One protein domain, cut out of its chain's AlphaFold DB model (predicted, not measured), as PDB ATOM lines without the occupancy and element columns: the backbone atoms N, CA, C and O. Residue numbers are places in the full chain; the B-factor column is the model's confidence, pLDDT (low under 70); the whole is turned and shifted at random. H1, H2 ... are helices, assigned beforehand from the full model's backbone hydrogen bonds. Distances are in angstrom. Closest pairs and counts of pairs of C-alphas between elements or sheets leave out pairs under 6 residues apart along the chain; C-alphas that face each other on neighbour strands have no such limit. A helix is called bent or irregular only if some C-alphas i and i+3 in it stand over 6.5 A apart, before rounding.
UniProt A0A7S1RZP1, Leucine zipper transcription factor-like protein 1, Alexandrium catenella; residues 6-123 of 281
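Overview. This is residues 6 to 123 of the 281 residues of the protein "Leucine zipper transcription factor-like protein 1" of Alexandrium catenella (UniProt A0A7S1RZP1). Two long helices, H1 and H2, make a slender helical hairpin that sets the long axis, side by side at a small angle and touching along only part of their length. Past the end of H2 the rest folds back as a loose tail with two short helices, H3 and H4; residues 99 to 113 of it stick out from the hairpin, and H4 is near the first turns of H1 and about perpendicular to it. The printed part has 118 residues, with four named helices in the order H1, H2, H3, H4 and no named strand; the class is all helix. The whole is extended, a rod with a radius of gyration of the C-alphas of 21.3 A and spans of 68 by 30 by 28 A.

Arrangement. H1, residues 6 to 40, and H2, residues 50 to 92, form a helical hairpin, two helices in sequence that touch and run opposite ways. Their lines stand at a shallow tilt of 20 degrees, and their closest C-alphas, those of Ala 25 and Glu 71, are 7.0 A apart. They touch through residues 25 to 40 of H1 and 56 to 71 of H2 alone. H3, residues 102 to 105, is apart from H1 and from H2. H4, residues 108 to 115, is close to H3 but not clearly touching it, the closest C-alphas being those of Ile 105 and Val 111 at 7.6 A. H4 is also close to H1 but not clearly touching, with the C-alphas of Ile 11 and Val 114 closest at 8.0 A; their lines are about perpendicular, at 79 degrees. H2 and H4 are apart. In H1 and H4 every O i to N i+4 pair is within hydrogen-bond range, in H2 37 of 39 are, and H3 is too short for such a pair, its one O i to N i+3 pair being within range.

Along the chain. H1 begins at C-alpha 6 (182.178, 150.259, 135.916) and measures 51.1 A from first to last C-alpha. H2 begins at C-alpha 50 (157.960, 204.484, 139.176) and measures 63.3 A; it is neither bent nor irregular, but only just: C-alphas 72 and 75 are 6.1 A apart. H3 measures 6.0 A and is also only just neither bent nor irregular, with C-alphas 102 and 105 6.0 A apart. H4 measures 10.3 A and ends at C-alpha 115 (168.907, 159.138, 136.540).

Size, cuts and confidence. The two C-alphas farthest apart are those of Gly 45 and Gly 94, at 70.1 A, while the first and last printed C-alphas, of Val 6 and Pro 123, are 6.8 A apart. The printed part has no cut. The links H1 to H2 and H2 to H3 are short, with 9 residues each, and the link H3 to H4 is tight, with 2; no link is long. Residues 42 to 47 stand free, as do residues 49 to 55, of which 50 to 55 belong to H2. The mean pLDDT of the printed part is 89.3, and residues 119 to 123 of the model are under 70.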
ATOM      1  N   VAL A   6     181.128 149.241 136.068       85.44
ATOM      2  CA  VAL A   6     182.178 150.259 135.916       85.44
ATOM      3  C   VAL A   6     181.631 151.486 135.181       85.44
ATOM      4  O   VAL A   6     181.820 152.612 135.642       85.44
ATOM      5  N   HIS A   7     180.905 151.288 134.079       86.75
ATOM      6  CA  HIS A   7     180.289 152.364 133.302       86.75
ATOM      7  C   HIS A   7     179.153 153.034 134.081       86.75
ATOM      8  O   HIS A   7     179.074 154.262 134.106       86.75
ATOM      9  N   LYS A   8     178.323 152.261 134.797       87.62
ATOM     10  CA  LYS A   8     177.295 152.817 135.698       87.62
ATOM     11  C   LYS A   8     177.914 153.725 136.762       87.62
ATOM     12  O   LYS A   8     177.419 154.823 137.003       87.62
ATOM     13  N   ALA A   9     179.031 153.311 137.360       85.88
ATOM     14  CA  ALA A   9     179.724 154.128 138.347       85.88
ATOM     15  C   ALA A   9     180.387 155.378 137.752       85.88
ATOM     16  O   ALA A   9     180.396 156.426 138.399       85.88
ATOM     17  N   GLN A  10     180.926 155.305 136.532       86.31
ATOM     18  CA  GLN A  10     181.440 156.485 135.827       86.31
ATOM     19  C   GLN A  10     180.327 157.508 135.567       86.31
ATOM     20  O   GLN A  10     180.518 158.693 135.849       86.31
ATOM     21  N   ILE A  11     179.154 157.049 135.123       89.19
ATOM     22  CA  ILE A  11     177.969 157.899 134.951       89.19
ATOM     23  C   ILE A  11     177.554 158.523 136.283       89.19
ATOM     24  O   ILE A  11     177.338 159.730 136.345       89.19
ATOM     25  N   SER A  12     177.509 157.739 137.363       88.00
ATOM     26  CA  SER A  12     177.158 158.249 138.692       88.00
ATOM     27  C   SER A  12     178.123 159.345 139.169       88.00
ATOM     28  O   SER A  12     177.680 160.398 139.629       88.00
ATOM     29  N   ARG A  13     179.441 159.173 138.977       87.81
ATOM     30  CA  ARG A  13     180.438 160.218 139.286       87.81
ATOM     31  C   ARG A  13     180.216 161.485 138.465       87.81
ATOM     32  O   ARG A  13     180.291 162.586 139.013       87.81
ATOM     33  N   PHE A  14     179.931 161.338 137.173       88.75
ATOM     34  CA  PHE A  14     179.637 162.471 136.300       88.75
ATOM     35  C   PHE A  14     178.351 163.198 136.728       88.75
ATOM     36  O   PHE A  14     178.337 164.423 136.816       88.75
ATOM     37  N   GLN A  15     177.304 162.464 137.117       89.12
ATOM     38  CA  GLN A  15     176.079 163.043 137.677       89.12
ATOM     39  C   GLN A  15     176.342 163.813 138.974       89.12
ATOM     40  O   GLN A  15     175.828 164.921 139.136       89.12
ATOM     41  N   THR A  16     177.153 163.275 139.893       89.50
ATOM     42  CA  THR A  16     177.539 163.984 141.124       89.50
ATOM     43  C   THR A  16     178.310 165.266 140.813       89.50
ATOM     44  O   THR A  16     178.017 166.307 141.402       89.50
ATOM     45  N   PHE A  17     179.242 165.221 139.857       89.25
ATOM     46  CA  PHE A  17     179.956 166.408 139.384       89.25
ATOM     47  C   PHE A  17     178.989 167.471 138.843       89.25
ATOM     48  O   PHE A  17     179.027 168.617 139.295       89.25
ATOM     49  N   CYS A  18     178.072 167.093 137.947       89.44
ATOM     50  CA  CYS A  18     177.071 168.008 137.389       89.44
ATOM     51  C   CYS A  18     176.126 168.565 138.464       89.44
ATOM     52  O   CYS A  18     175.796 169.751 138.435       89.44
ATOM     53  N   LYS A  19     175.727 167.747 139.447       90.56
ATOM     54  CA  LYS A  19     174.913 168.190 140.586       90.56
ATOM     55  C   LYS A  19     175.635 169.265 141.400       90.56
ATOM     56  O   LYS A  19     175.041 170.311 141.645       90.56
ATOM     57  N   GLY A  20     176.902 169.041 141.752       89.38
ATOM     58  CA  GLY A  20     177.702 170.028 142.482       89.38
ATOM     59  C   GLY A  20     177.896 171.326 141.694       89.38
ATOM     60  O   GLY A  20     177.818 172.413 142.261       89.38
ATOM     61  N   LYS A  21     178.070 171.239 140.368       90.12
ATOM     62  CA  LYS A  21     178.124 172.427 139.498       90.12
ATOM     63  C   LYS A  21     176.811 173.205 139.495       90.12
ATOM     64  O   LYS A  21     176.842 174.418 139.662       90.12
ATOM     65  N   ARG A  22     175.673 172.516 139.380       91.12
ATOM     66  CA  ARG A  22     174.344 173.138 139.456       91.12
ATOM     67  C   ARG A  22     174.107 173.820 140.803       91.12
ATOM     68  O   ARG A  22     173.602 174.933 140.834       91.12
ATOM     69  N   GLU A  23     174.461 173.166 141.906       93.12
ATOM     70  CA  GLU A  23     174.333 173.746 143.251       93.12
ATOM     71  C   GLU A  23     175.211 174.996 143.410       93.12
ATOM     72  O   GLU A  23     174.740 176.006 143.926       93.12
ATOM     73  N   GLY A  24     176.441 174.967 142.886       90.31
ATOM     74  CA  GLY A  24     177.314 176.142 142.841       90.31
ATOM     75  C   GLY A  24     176.744 177.290 142.001       90.31
ATOM     76  O   GLY A  24     176.790 178.437 142.436       90.31
ATOM     77  N   ALA A  25     176.162 176.993 140.836       90.62
ATOM     78  CA  ALA A  25     175.514 177.994 139.988       90.62
ATOM     79  C   ALA A  25     174.310 178.645 140.688       90.62
ATOM     80  O   ALA A  25     174.184 179.867 140.693       90.62
ATOM     81  N   LEU A  26     173.464 177.844 141.347       92.12
ATOM     82  CA  LEU A  26     172.331 178.349 142.129       92.12
ATOM     83  C   LEU A  26     172.787 179.246 143.286       92.12
ATOM     84  O   LEU A  26     172.219 180.316 143.485       92.12
ATOM     85  N   ALA A  27     173.834 178.841 144.012       92.88
ATOM     86  CA  ALA A  27     174.421 179.671 145.061       92.88
ATOM     87  C   ALA A  27     174.983 180.992 144.504       92.88
ATOM     88  O   ALA A  27     174.849 182.030 145.144       92.88
ATOM     89  N   GLY A  28     175.562 180.969 143.299       90.44
ATOM     90  CA  GLY A  28     176.039 182.166 142.605       90.44
ATOM     91  C   GLY A  28     174.916 183.141 142.238       90.44
ATOM     92  O   GLY A  28     175.048 184.336 142.492       90.44
ATOM     93  N   VAL A  29     173.798 182.642 141.699       91.50
ATOM     94  CA  VAL A  29     172.610 183.467 141.397       91.50
ATOM     95  C   VAL A  29     172.033 184.084 142.673       91.50
ATOM     96  O   VAL A  29     171.693 185.265 142.690       91.50
ATOM     97  N   GLU A  30     171.959 183.312 143.758       93.25
ATOM     98  CA  GLU A  30     171.490 183.823 145.051       93.25
ATOM     99  C   GLU A  30     172.441 184.892 145.616       93.25
ATOM    100  O   GLU A  30     171.985 185.900 146.153       93.25
ATOM    101  N   GLY A  31     173.752 184.711 145.431       93.06
ATOM    102  CA  GLY A  31     174.762 185.728 145.726       93.06
ATOM    103  C   GLY A  31     174.498 187.029 144.971       93.06
ATOM    104  O   GLY A  31     174.346 188.067 145.598       93.06
ATOM    105  N   GLN A  32     174.304 186.960 143.651       92.75
ATOM    106  CA  GLN A  32     174.004 188.141 142.829       92.75
ATOM    107  C   GLN A  32     172.715 188.854 143.249       92.75
ATOM    108  O   GLN A  32     172.645 190.080 143.190       92.75
ATOM    109  N   LYS A  33     171.689 188.108 143.678       94.94
ATOM    110  CA  LYS A  33     170.468 188.700 144.237       94.94
ATOM    111  C   LYS A  33     170.781 189.509 145.492       94.94
ATOM    112  O   LYS A  33     170.289 190.626 145.636       94.94
ATOM    113  N   ASN A  34     171.574 188.941 146.397       95.94
ATOM    114  CA  ASN A  34     171.954 189.613 147.634       95.94
ATOM    115  C   ASN A  34     172.819 190.842 147.345       95.94
ATOM    116  O   ASN A  34     172.521 191.901 147.885       95.94
ATOM    117  N   ASP A  35     173.781 190.735 146.427       94.81
ATOM    118  CA  ASP A  35     174.603 191.861 145.976       94.81
ATOM    119  C   ASP A  35     173.723 192.978 145.397       94.81
ATOM    120  O   ASP A  35     173.852 194.134 145.782       94.81
ATOM    121  N   PHE A  36     172.739 192.640 144.555       95.56
ATOM    122  CA  PHE A  36     171.799 193.623 144.013       95.56
ATOM    123  C   PHE A  36     170.992 194.328 145.114       95.56
ATOM    124  O   PHE A  36     170.823 195.547 145.070       95.56
ATOM    125  N   ILE A  37     170.497 193.581 146.108       95.31
ATOM    126  CA  ILE A  37     169.765 194.151 147.249       95.31
ATOM    127  C   ILE A  37     170.684 195.066 148.063       95.31
ATOM    128  O   ILE A  37     170.296 196.186 148.381       95.31
ATOM    129  N   THR A  38     171.901 194.627 148.372       95.38
ATOM    130  CA  THR A  38     172.868 195.422 149.138       95.38
ATOM    131  C   THR A  38     173.314 196.674 148.380       95.38
ATOM    132  O   THR A  38     173.435 197.729 148.989       95.38
ATOM    133  N   ASP A  39     173.491 196.609 147.064       94.12
ATOM    134  CA  ASP A  39     173.981 197.744 146.277       94.12
ATOM    135  C   ASP A  39     172.890 198.770 145.955       94.12
ATOM    136  O   ASP A  39     173.170 199.960 145.787       94.12
ATOM    137  N   ARG A  40     171.645 198.312 145.778       92.06
ATOM    138  CA  ARG A  40     170.559 199.142 145.231       92.06
ATOM    139  C   ARG A  40     169.407 199.388 146.191       92.06
ATOM    140  O   ARG A  40     168.633 200.308 145.944       92.06
ATOM    141  N   LEU A  41     169.277 198.580 147.240       92.81
ATOM    142  CA  LEU A  41     168.137 198.576 148.162       92.81
ATOM    143  C   LEU A  41     168.570 198.584 149.642       92.81
ATOM    144  O   LEU A  41     167.777 198.216 150.501       92.81
ATOM    145  N   SER A  42     169.805 198.986 149.962       92.69
ATOM    146  CA  SER A  42     170.298 199.028 151.350       92.69
ATOM    147  C   SER A  42     169.774 200.200 152.179       92.69
ATOM    148  O   SER A  42     169.915 200.188 153.398       92.69
ATOM    149  N   ASP A  43     169.255 201.246 151.533       94.12
ATOM    150  CA  ASP A  43     168.710 202.419 152.213       94.12
ATOM    151  C   ASP A  43     167.195 202.280 152.391       94.12
ATOM    152  O   ASP A  43     166.418 202.549 151.473       94.12
ATOM    153  N   ASP A  44     166.780 201.894 153.598       89.56
ATOM    154  CA  ASP A  44     165.369 201.761 153.985       89.56
ATOM    155  C   ASP A  44     164.597 203.098 153.929       89.56
ATOM    156  O   ASP A  44     163.363 203.105 153.902       89.56
ATOM    157  N   GLY A  45     165.301 204.237 153.925       91.44
ATOM    158  CA  GLY A  45     164.718 205.575 153.806       91.44
ATOM    159  C   GLY A  45     164.535 206.053 152.364       91.44
ATOM    160  O   GLY A  45     163.936 207.113 152.150       91.44
ATOM    161  N   ALA A  46     165.030 205.303 151.376       92.00
ATOM    162  CA  ALA A  46     164.963 205.694 149.976       92.00
ATOM    163  C   ALA A  46     163.515 205.688 149.458       92.00
ATOM    164  O   ALA A  46     162.788 204.696 149.537       92.00
ATOM    165  N   ILE A  47     163.091 206.812 148.875       92.38
ATOM    166  CA  ILE A  47     161.783 206.937 148.230       92.38
ATOM    167  C   ILE A  47     161.968 206.710 146.734       92.38
ATOM    168  O   ILE A  47     162.539 207.549 146.041       92.38
ATOM    169  N   PHE A  48     161.440 205.595 146.234       94.81
ATOM    170  CA  PHE A  48     161.493 205.261 144.816       94.81
ATOM    171  C   PHE A  48     160.242 205.741 144.089       94.81
ATOM    172  O   PHE A  48     159.109 205.465 144.498       94.81
ATOM    173  N   ASN A  49     160.439 206.419 142.963       96.44
ATOM    174  CA  ASN A  49     159.367 206.677 142.014       96.44
ATOM    175  C   ASN A  49     159.246 205.516 140.999       96.44
ATOM    176  O   ASN A  49     160.053 204.588 140.962       96.44
ATOM    177  N   CYS A  50     158.215 205.552 140.150       97.75
ATOM    178  CA  CYS A  50     157.960 204.484 139.176       97.75
ATOM    179  C   CYS A  50     159.103 204.291 138.158       97.75
ATOM    180  O   CYS A  50     159.368 203.160 137.748       97.75
ATOM    181  N   ALA A  51     159.779 205.370 137.752       97.56
ATOM    182  CA  ALA A  51     160.917 205.288 136.842       97.56
ATOM    183  C   ALA A  51     162.119 204.612 137.518       97.56
ATOM    184  O   ALA A  51     162.752 203.758 136.896       97.56
ATOM    185  N   ASP A  52     162.369 204.911 138.796       96.19
ATOM    186  CA  ASP A  52     163.451 204.289 139.565       96.19
ATOM    187  C   ASP A  52     163.220 202.779 139.701       96.19
ATOM    188  O   ASP A  52     164.088 201.979 139.353       96.19
ATOM    189  N   VAL A  53     162.013 202.369 140.114       96.69
ATOM    190  CA  VAL A  53     161.658 200.943 140.247       96.69
ATOM    191  C   VAL A  53     161.769 200.220 138.905       96.69
ATOM    192  O   VAL A  53     162.278 199.101 138.846       96.69
ATOM    193  N   ARG A  54     161.327 200.851 137.810       97.88
ATOM    194  CA  ARG A  54     161.472 200.275 136.468       97.88
ATOM    195  C   ARG A  54     162.942 200.067 136.111       97.88
ATOM    196  O   ARG A  54     163.295 198.974 135.678       97.88
ATOM    197  N   SER A  55     163.788 201.071 136.338       96.94
ATOM    198  CA  SER A  55     165.224 200.968 136.065       96.94
ATOM    199  C   SER A  55     165.891 199.875 136.901       96.94
ATOM    200  O   SER A  55     166.758 199.168 136.387       96.94
ATOM    201  N   LEU A  56     165.491 199.712 138.164       96.75
ATOM    202  CA  LEU A  56     165.992 198.649 139.034       96.75
ATOM    203  C   LEU A  56     165.595 197.261 138.517       96.75
ATOM    204  O   LEU A  56     166.441 196.374 138.434       96.75
ATOM    205  N   LEU A  57     164.332 197.081 138.120       97.00
ATOM    206  CA  LEU A  57     163.852 195.816 137.558       97.00
ATOM    207  C   LEU A  57     164.535 195.475 136.232       97.00
ATOM    208  O   LEU A  57     164.904 194.322 136.023       97.00
ATOM    209  N   GLU A  58     164.727 196.457 135.350       97.81
ATOM    210  CA  GLU A  58     165.441 196.267 134.083       97.81
ATOM    211  C   GLU A  58     166.905 195.874 134.319       97.81
ATOM    212  O   GLU A  58     167.394 194.936 133.687       97.81
ATOM    213  N   ALA A  59     167.581 196.525 135.272       95.25
ATOM    214  CA  ALA A  59     168.955 196.196 135.642       95.25
ATOM    215  C   ALA A  59     169.072 194.777 136.225       95.25
ATOM    216  O   ALA A  59     169.909 193.996 135.773       95.25
ATOM    217  N   TYR A  60     168.198 194.419 137.171       95.25
ATOM    218  CA  TYR A  60     168.174 193.076 137.753       95.25
ATOM    219  C   TYR A  60     167.855 192.010 136.698       95.25
ATOM    220  O   TYR A  60     168.532 190.986 136.617       95.25
ATOM    221  N   HIS A  61     166.867 192.257 135.832       96.12
ATOM    222  CA  HIS A  61     166.524 191.340 134.748       96.12
ATOM    223  C   HIS A  61     167.698 191.133 133.787       96.12
ATOM    224  O   HIS A  61     168.008 189.991 133.447       96.12
ATOM    225  N   ALA A  62     168.385 192.207 133.385       95.44
ATOM    226  CA  ALA A  62     169.560 192.116 132.526       95.44
ATOM    227  C   ALA A  62     170.679 191.279 133.171       95.44
ATOM    228  O   ALA A  62     171.263 190.424 132.500       95.44
ATOM    229  N   GLN A  63     170.933 191.471 134.468       93.44
ATOM    230  CA  GLN A  63     171.925 190.701 135.226       93.44
ATOM    231  C   GLN A  63     171.554 189.214 135.309       93.44
ATOM    232  O   GLN A  63     172.378 188.350 135.012       93.44
ATOM    233  N   VAL A  64     170.294 188.907 135.629       93.06
ATOM    234  CA  VAL A  64     169.790 187.529 135.695       93.06
ATOM    235  C   VAL A  64     169.880 186.847 134.327       93.06
ATOM    236  O   VAL A  64     170.382 185.729 134.236       93.06
ATOM    237  N   VAL A  65     169.457 187.513 133.247       95.06
ATOM    238  CA  VAL A  65     169.547 186.970 131.877       95.06
ATOM    239  C   VAL A  65     170.996 186.705 131.470       95.06
ATOM    240  O   VAL A  65     171.265 185.676 130.846       95.06
ATOM    241  N   ALA A  66     171.926 187.598 131.819       92.44
ATOM    242  CA  ALA A  66     173.350 187.389 131.571       92.44
ATOM    243  C   ALA A  66     173.868 186.159 132.329       92.44
ATOM    244  O   ALA A  66     174.466 185.274 131.719       92.44
ATOM    245  N   CYS A  67     173.539 186.033 133.618       90.94
ATOM    246  CA  CYS A  67     173.937 184.876 134.413       90.94
ATOM    247  C   CYS A  67     173.366 183.564 133.853       90.94
ATOM    248  O   CYS A  67     174.101 182.589 133.714       90.94
ATOM    249  N   PHE A  68     172.084 183.531 133.474       91.44
ATOM    250  CA  PHE A  68     171.485 182.348 132.853       91.44
ATOM    251  C   PHE A  68     172.166 181.970 131.539       91.44
ATOM    252  O   PHE A  68     172.362 180.785 131.283       91.44
ATOM    253  N   ARG A  69     172.529 182.950 130.707       92.50
ATOM    254  CA  ARG A  69     173.244 182.693 129.452       92.50
ATOM    255  C   ARG A  69     174.580 182.005 129.718       92.50
ATOM    256  O   ARG A  69     174.834 180.950 129.141       92.50
ATOM    257  N   ASP A  70     175.366 182.551 130.642       90.00
ATOM    258  CA  ASP A  70     176.670 181.996 131.011       90.00
ATOM    259  C   ASP A  70     176.535 180.584 131.605       90.00
ATOM    260  O   ASP A  70     177.312 179.682 131.284       90.00
ATOM    261  N   GLU A  71     175.531 180.362 132.456       89.38
ATOM    262  CA  GLU A  71     175.284 179.059 133.083       89.38
ATOM    263  C   GLU A  71     174.677 178.018 132.136       89.38
ATOM    264  O   GLU A  71     174.805 176.827 132.406       89.38
ATOM    265  N   LEU A  72     174.048 178.413 131.025       89.25
ATOM    266  CA  LEU A  72     173.606 177.480 129.979       89.25
ATOM    267  C   LEU A  72     174.746 177.106 129.025       89.25
ATOM    268  O   LEU A  72     174.815 175.964 128.566       89.25
ATOM    269  N   GLU A  73     175.664 178.033 128.758       92.31
ATOM    270  CA  GLU A  73     176.803 177.790 127.872       92.31
ATOM    271  C   GLU A  73     177.851 176.865 128.518       92.31
ATOM    272  O   GLU A  73     178.383 175.953 127.874       92.31
ATOM    273  N   LYS A  74     178.114 177.034 129.821       90.31
ATOM    274  CA  LYS A  74     179.106 176.234 130.563       90.31
ATOM    275  C   LYS A  74     178.860 174.715 130.476       90.31
ATOM    276  O   LYS A  74     179.806 174.000 130.135       90.31
ATOM    277  N   PRO A  75     177.656 174.170 130.753       87.88
ATOM    278  CA  PRO A  75     177.376 172.742 130.616       87.88
ATOM    279  C   PRO A  75     177.556 172.219 129.195       87.88
ATOM    280  O   PRO A  75     178.050 171.101 129.040       87.88
ATOM    281  N   ALA A  76     177.194 173.002 128.172       88.25
ATOM    282  CA  ALA A  76     177.383 172.610 126.778       88.25
ATOM    283  C   ALA A  76     178.878 172.440 126.470       88.25
ATOM    284  O   ALA A  76     179.305 171.355 126.072       88.25
ATOM    285  N   ASN A  77     179.689 173.452 126.793       91.56
ATOM    286  CA  ASN A  77     181.140 173.421 126.595       91.56
ATOM    287  C   ASN A  77     181.814 172.290 127.393       91.56
ATOM    288  O   ASN A  77     182.648 171.557 126.860       91.56
ATOM    289  N   LEU A  78     181.426 172.089 128.658       89.12
ATOM    290  CA  LEU A  78     181.947 170.994 129.485       89.12
ATOM    291  C   LEU A  78     181.573 169.614 128.928       89.12
ATOM    292  O   LEU A  78     182.403 168.702 128.945       89.12
ATOM    293  N   SER A  79     180.353 169.463 128.410       88.94
ATOM    294  CA  SER A  79     179.904 168.217 127.780       88.94
ATOM    295  C   SER A  79     180.686 167.934 126.495       88.94
ATOM    296  O   SER A  79     181.091 166.793 126.275       88.94
ATOM    297  N   SER A  80     180.989 168.962 125.694       90.25
ATOM    298  CA  SER A  80     181.851 168.843 124.511       90.25
ATOM    299  C   SER A  80     183.277 168.419 124.867       90.25
ATOM    300  O   SER A  80     183.831 167.540 124.208       90.25
ATOM    301  N   VAL A  81     183.863 168.975 125.934       91.31
ATOM    302  CA  VAL A  81     185.193 168.563 126.425       91.31
ATOM    303  C   VAL A  81     185.180 167.105 126.888       91.31
ATOM    304  O   VAL A  81     186.080 166.337 126.544       91.31
ATOM    305  N   PHE A  82     184.150 166.695 127.632       89.94
ATOM    306  CA  PHE A  82     184.012 165.309 128.073       89.94
ATOM    307  C   PHE A  82     183.873 164.342 126.886       89.94
ATOM    308  O   PHE A  82     184.562 163.321 126.842       89.94
ATOM    309  N   ALA A  83     183.051 164.688 125.891       90.56
ATOM    310  CA  ALA A  83     182.907 163.910 124.665       90.56
ATOM    311  C   ALA A  83     184.232 163.810 123.892       90.56
ATOM    312  O   ALA A  83     184.631 162.710 123.511       90.56
ATOM    313  N   ALA A  84     184.961 164.919 123.728       91.38
ATOM    314  CA  ALA A  84     186.272 164.925 123.077       91.38
ATOM    315  C   ALA A  84     187.271 163.998 123.790       91.38
ATOM    316  O   ALA A  84     187.986 163.233 123.142       91.38
ATOM    317  N   GLN A  85     187.274 164.000 125.126       91.50
ATOM    318  CA  GLN A  85     188.132 163.121 125.918       91.50
ATOM    319  C   GLN A  85     187.770 161.636 125.755       91.50
ATOM    320  O   GLN A  85     188.674 160.800 125.671       91.50
ATOM    321  N   LEU A  86     186.476 161.299 125.701       90.12
ATOM    322  CA  LEU A  86     186.012 159.931 125.440       90.12
ATOM    323  C   LEU A  86     186.414 159.459 124.039       90.12
ATOM    324  O   LEU A  86     186.930 158.351 123.891       90.12
ATOM    325  N   LEU A  87     186.231 160.307 123.025       91.06
ATOM    326  CA  LEU A  87     186.619 160.007 121.645       91.06
ATOM    327  C   LEU A  87     188.135 159.817 121.512       91.06
ATOM    328  O   LEU A  87     188.571 158.864 120.872       91.06
ATOM    329  N   ALA A  88     188.940 160.648 122.180       89.88
ATOM    330  CA  ALA A  88     190.395 160.502 122.194       89.88
ATOM    331  C   ALA A  88     190.843 159.177 122.839       89.88
ATOM    332  O   ALA A  88     191.738 158.505 122.324       89.88
ATOM    333  N   GLN A  89     190.208 158.764 123.944       89.69
ATOM    334  CA  GLN A  89     190.497 157.476 124.590       89.69
ATOM    335  C   GLN A  89     190.086 156.285 123.719       89.69
ATOM    336  O   GLN A  89     190.816 155.292 123.650       89.69
ATOM    337  N   ALA A  90     188.945 156.386 123.037       89.94
ATOM    338  CA  ALA A  90     188.507 155.374 122.087       89.94
ATOM    339  C   ALA A  90     189.490 155.248 120.919       89.94
ATOM    340  O   ALA A  90     189.970 154.147 120.657       89.94
ATOM    341  N   GLN A  91     189.883 156.371 120.307       90.31
ATOM    342  CA  GLN A  91     190.859 156.404 119.219       90.31
ATOM    343  C   GLN A  91     192.201 155.790 119.640       90.31
ATOM    344  O   GLN A  91     192.752 154.966 118.913       90.31
ATOM    345  N   ALA A  92     192.705 156.132 120.831       90.12
ATOM    346  CA  ALA A  92     193.934 155.551 121.375       90.12
ATOM    347  C   ALA A  92     193.829 154.032 121.609       90.12
ATOM    348  O   ALA A  92     194.835 153.328 121.570       90.12
ATOM    349  N   SER A  93     192.612 153.525 121.822       93.62
ATOM    350  CA  SER A  93     192.319 152.096 121.983       93.62
ATOM    351  C   SER A  93     191.980 151.397 120.658       93.62
ATOM    352  O   SER A  93     191.592 150.230 120.671       93.62
ATOM    353  N   GLY A  94     192.087 152.095 119.519       92.12
ATOM    354  CA  GLY A  94     191.714 151.571 118.200       92.12
ATOM    355  C   GLY A  94     190.204 151.394 117.998       92.12
ATOM    356  O   GLY A  94     189.792 150.646 117.114       92.12
ATOM    357  N   LEU A  95     189.378 152.050 118.818       94.00
ATOM    358  CA  LEU A  95     187.920 152.020 118.736       94.00
ATOM    359  C   LEU A  95     187.393 153.295 118.077       94.00
ATOM    360  O   LEU A  95     187.787 154.407 118.427       94.00
ATOM    361  N   THR A  96     186.419 153.131 117.188       90.00
ATOM    362  CA  THR A  96     185.660 154.245 116.616       90.00
ATOM    363  C   THR A  96     184.294 154.289 117.286       90.00
ATOM    364  O   THR A  96     183.450 153.433 117.033       90.00
ATOM    365  N   LEU A  97     184.073 155.272 118.160       87.81
ATOM    366  CA  LEU A  97     182.749 155.533 118.723       87.81
ATOM    367  C   LEU A  97     181.961 156.416 117.756       87.81
ATOM    368  O   LEU A  97     182.436 157.478 117.359       87.81
ATOM    369  N   GLN A  98     180.753 155.989 117.402       84.50
ATOM    370  CA  GLN A  98     179.807 156.790 116.633       84.50
ATOM    371  C   GLN A  98     178.475 156.841 117.370       84.50
ATOM    372  O   GLN A  98     177.974 155.824 117.847       84.50
ATOM    373  N   VAL A  99     177.917 158.044 117.463       81.62
ATOM    374  CA  VAL A  99     176.536 158.261 117.889       81.62
ATOM    375  C   VAL A  99     175.759 158.563 116.616       81.62
ATOM    376  O   VAL A  99     175.907 159.644 116.056       81.62
ATOM    377  N   GLU A 100     175.001 157.581 116.124       78.62
ATOM    378  CA  GLU A 100     174.264 157.681 114.850       78.62
ATOM    379  C   GLU A 100     173.175 158.759 114.887       78.62
ATOM    380  O   GLU A 100     172.887 159.390 113.873       78.62
ATOM    381  N   ASP A 101     172.602 158.994 116.068       84.44
ATOM    382  CA  ASP A 101     171.549 159.972 116.284       84.44
ATOM    383  C   ASP A 101     171.806 160.761 117.570       84.44
ATOM    384  O   ASP A 101     171.742 160.223 118.676       84.44
ATOM    385  N   ILE A 102     172.106 162.052 117.421       84.88
ATOM    386  CA  ILE A 102     172.341 162.967 118.543       84.88
ATOM    387  C   ILE A 102     171.027 163.325 119.245       84.88
ATOM    388  O   ILE A 102     171.056 163.587 120.444       84.88
ATOM    389  N   SER A 103     169.871 163.267 118.571       87.75
ATOM    390  CA  SER A 103     168.571 163.631 119.167       87.75
ATOM    391  C   SER A 103     168.190 162.744 120.358       87.75
ATOM    392  O   SER A 103     167.433 163.144 121.242       87.75
ATOM    393  N   ILE A 104     168.820 161.572 120.461       86.31
ATOM    394  CA  ILE A 104     168.701 160.646 121.585       86.31
ATOM    395  C   ILE A 104     169.065 161.266 122.944       86.31
ATOM    396  O   ILE A 104     168.646 160.744 123.979       86.31
ATOM    397  N   ILE A 105     169.848 162.353 122.965       85.12
ATOM    398  CA  ILE A 105     170.204 163.075 124.196       85.12
ATOM    399  C   ILE A 105     169.022 163.868 124.772       85.12
ATOM    400  O   ILE A 105     169.024 164.178 125.962       85.12
ATOM    401  N   GLU A 106     168.021 164.184 123.949       85.19
ATOM    402  CA  GLU A 106     166.821 164.932 124.345       85.19
ATOM    403  C   GLU A 106     165.677 164.006 124.797       85.19
ATOM    404  O   GLU A 106     164.688 164.467 125.377       85.19
ATOM    405  N   ASP A 107     165.821 162.692 124.582       90.25
ATOM    406  CA  ASP A 107     164.851 161.676 124.987       90.25
ATOM    407  C   ASP A 107     164.730 161.612 126.520       90.25
ATOM    408  O   ASP A 107     165.552 161.025 127.233       90.25
ATOM    409  N   GLN A 108     163.636 162.179 127.029       87.62
ATOM    410  CA  GLN A 108     163.335 162.242 128.458       87.62
ATOM    411  C   GLN A 108     163.206 160.857 129.111       87.62
ATOM    412  O   GLN A 108     163.517 160.705 130.293       87.62
ATOM    413  N   SER A 109     162.805 159.827 128.356       88.50
ATOM    414  CA  SER A 109     162.757 158.448 128.858       88.50
ATOM    415  C   SER A 109     164.164 157.924 129.146       88.50
ATOM    416  O   SER A 109     164.406 157.303 130.184       88.50
ATOM    417  N   ARG A 110     165.126 158.223 128.270       84.62
ATOM    418  CA  ARG A 110     166.533 157.847 128.466       84.62
ATOM    419  C   ARG A 110     167.190 158.645 129.577       84.62
ATOM    420  O   ARG A 110     167.904 158.056 130.388       84.62
ATOM    421  N   VAL A 111     166.899 159.940 129.670       86.44
ATOM    422  CA  VAL A 111     167.337 160.771 130.801       86.44
ATOM    423  C   VAL A 111     166.847 160.164 132.117       86.44
ATOM    424  O   VAL A 111     167.647 159.946 133.026       86.44
ATOM    425  N   ALA A 112     165.568 159.788 132.199       87.31
ATOM    426  CA  ALA A 112     165.006 159.143 133.384       87.31
ATOM    427  C   ALA A 112     165.672 157.791 133.703       87.31
ATOM    428  O   ALA A 112     165.973 157.519 134.865       87.31
ATOM    429  N   GLN A 113     165.962 156.965 132.691       86.75
ATOM    430  CA  GLN A 113     166.684 155.694 132.869       86.75
ATOM    431  C   GLN A 113     168.115 155.886 133.386       86.75
ATOM    432  O   GLN A 113     168.608 155.077 134.166       86.75
ATOM    433  N   VAL A 114     168.800 156.942 132.950       85.94
ATOM    434  CA  VAL A 114     170.155 157.263 133.412       85.94
ATOM    435  C   VAL A 114     170.124 157.819 134.838       85.94
ATOM    436  O   VAL A 114     171.000 157.502 135.642       85.94
ATOM    437  N   LEU A 115     169.107 158.610 135.185       85.12
ATOM    438  CA  LEU A 115     168.907 159.138 136.540       85.12
ATOM    439  C   LEU A 115     168.491 158.067 137.557       85.12
ATOM    440  O   LEU A 115     168.748 158.241 138.746       85.12
ATOM    441  N   SER A 116     167.870 156.970 137.115       85.00
ATOM    442  CA  SER A 116     167.495 155.850 137.985       85.00
ATOM    443  C   SER A 116     168.635 154.861 138.246       85.00
ATOM    444  O   SER A 116     168.459 153.922 139.025       85.00
ATOM    445  N   LEU A 117     169.810 155.060 137.631       82.94
ATOM    446  CA  LEU A 117     170.986 154.255 137.936       82.94
ATOM    447  C   LEU A 117     171.363 154.435 139.415       82.94
ATOM    448  O   LEU A 117     171.490 155.569 139.883       82.94
ATOM    449  N   PRO A 118     171.551 153.338 140.170       74.56
ATOM    450  CA  PRO A 118     171.903 153.431 141.576       74.56
ATOM    451  C   PRO A 118     173.231 154.173 141.723       74.56
ATOM    452  O   PRO A 118     174.169 153.944 140.957       74.56
ATOM    453  N   ALA A 119     173.317 155.049 142.725       68.38
ATOM    454  CA  ALA A 119     174.569 155.696 143.082       68.38
ATOM    455  C   ALA A 119     175.546 154.627 143.589       68.38
ATOM    456  O   ALA A 119     175.479 154.193 144.739       68.38
ATOM    457  N   VAL A 120     176.422 154.150 142.707       67.44
ATOM    458  CA  VAL A 120     177.420 153.142 143.061       67.44
ATOM    459  C   VAL A 120     178.554 153.861 143.786       67.44
ATOM    460  O   VAL A 120     179.238 154.703 143.197       67.44
ATOM    461  N   SER A 121     178.759 153.548 145.070       57.31
ATOM    462  CA  SER A 121     179.953 153.984 145.798       57.31
ATOM    463  C   SER A 121     181.188 153.509 145.032       57.31
ATOM    464  O   SER A 121     181.230 152.391 144.529       57.31
ATOM    465  N   ALA A 122     182.150 154.417 144.856       53.38
ATOM    466  CA  ALA A 122     183.261 154.301 143.917       53.38
ATOM    467  C   ALA A 122     183.814 152.862 143.775       53.38
ATOM    468  O   ALA A 122     184.534 152.406 144.663       53.38
ATOM    469  N   PRO A 123     183.576 152.169 142.642       51.81
ATOM    470  CA  PRO A 123     184.312 150.954 142.339       51.81
ATOM    471  C   PRO A 123     185.779 151.317 142.085       51.81
ATOM    472  O   PRO A 123     186.071 152.463 141.690       51.81
TER     473      PRO A 123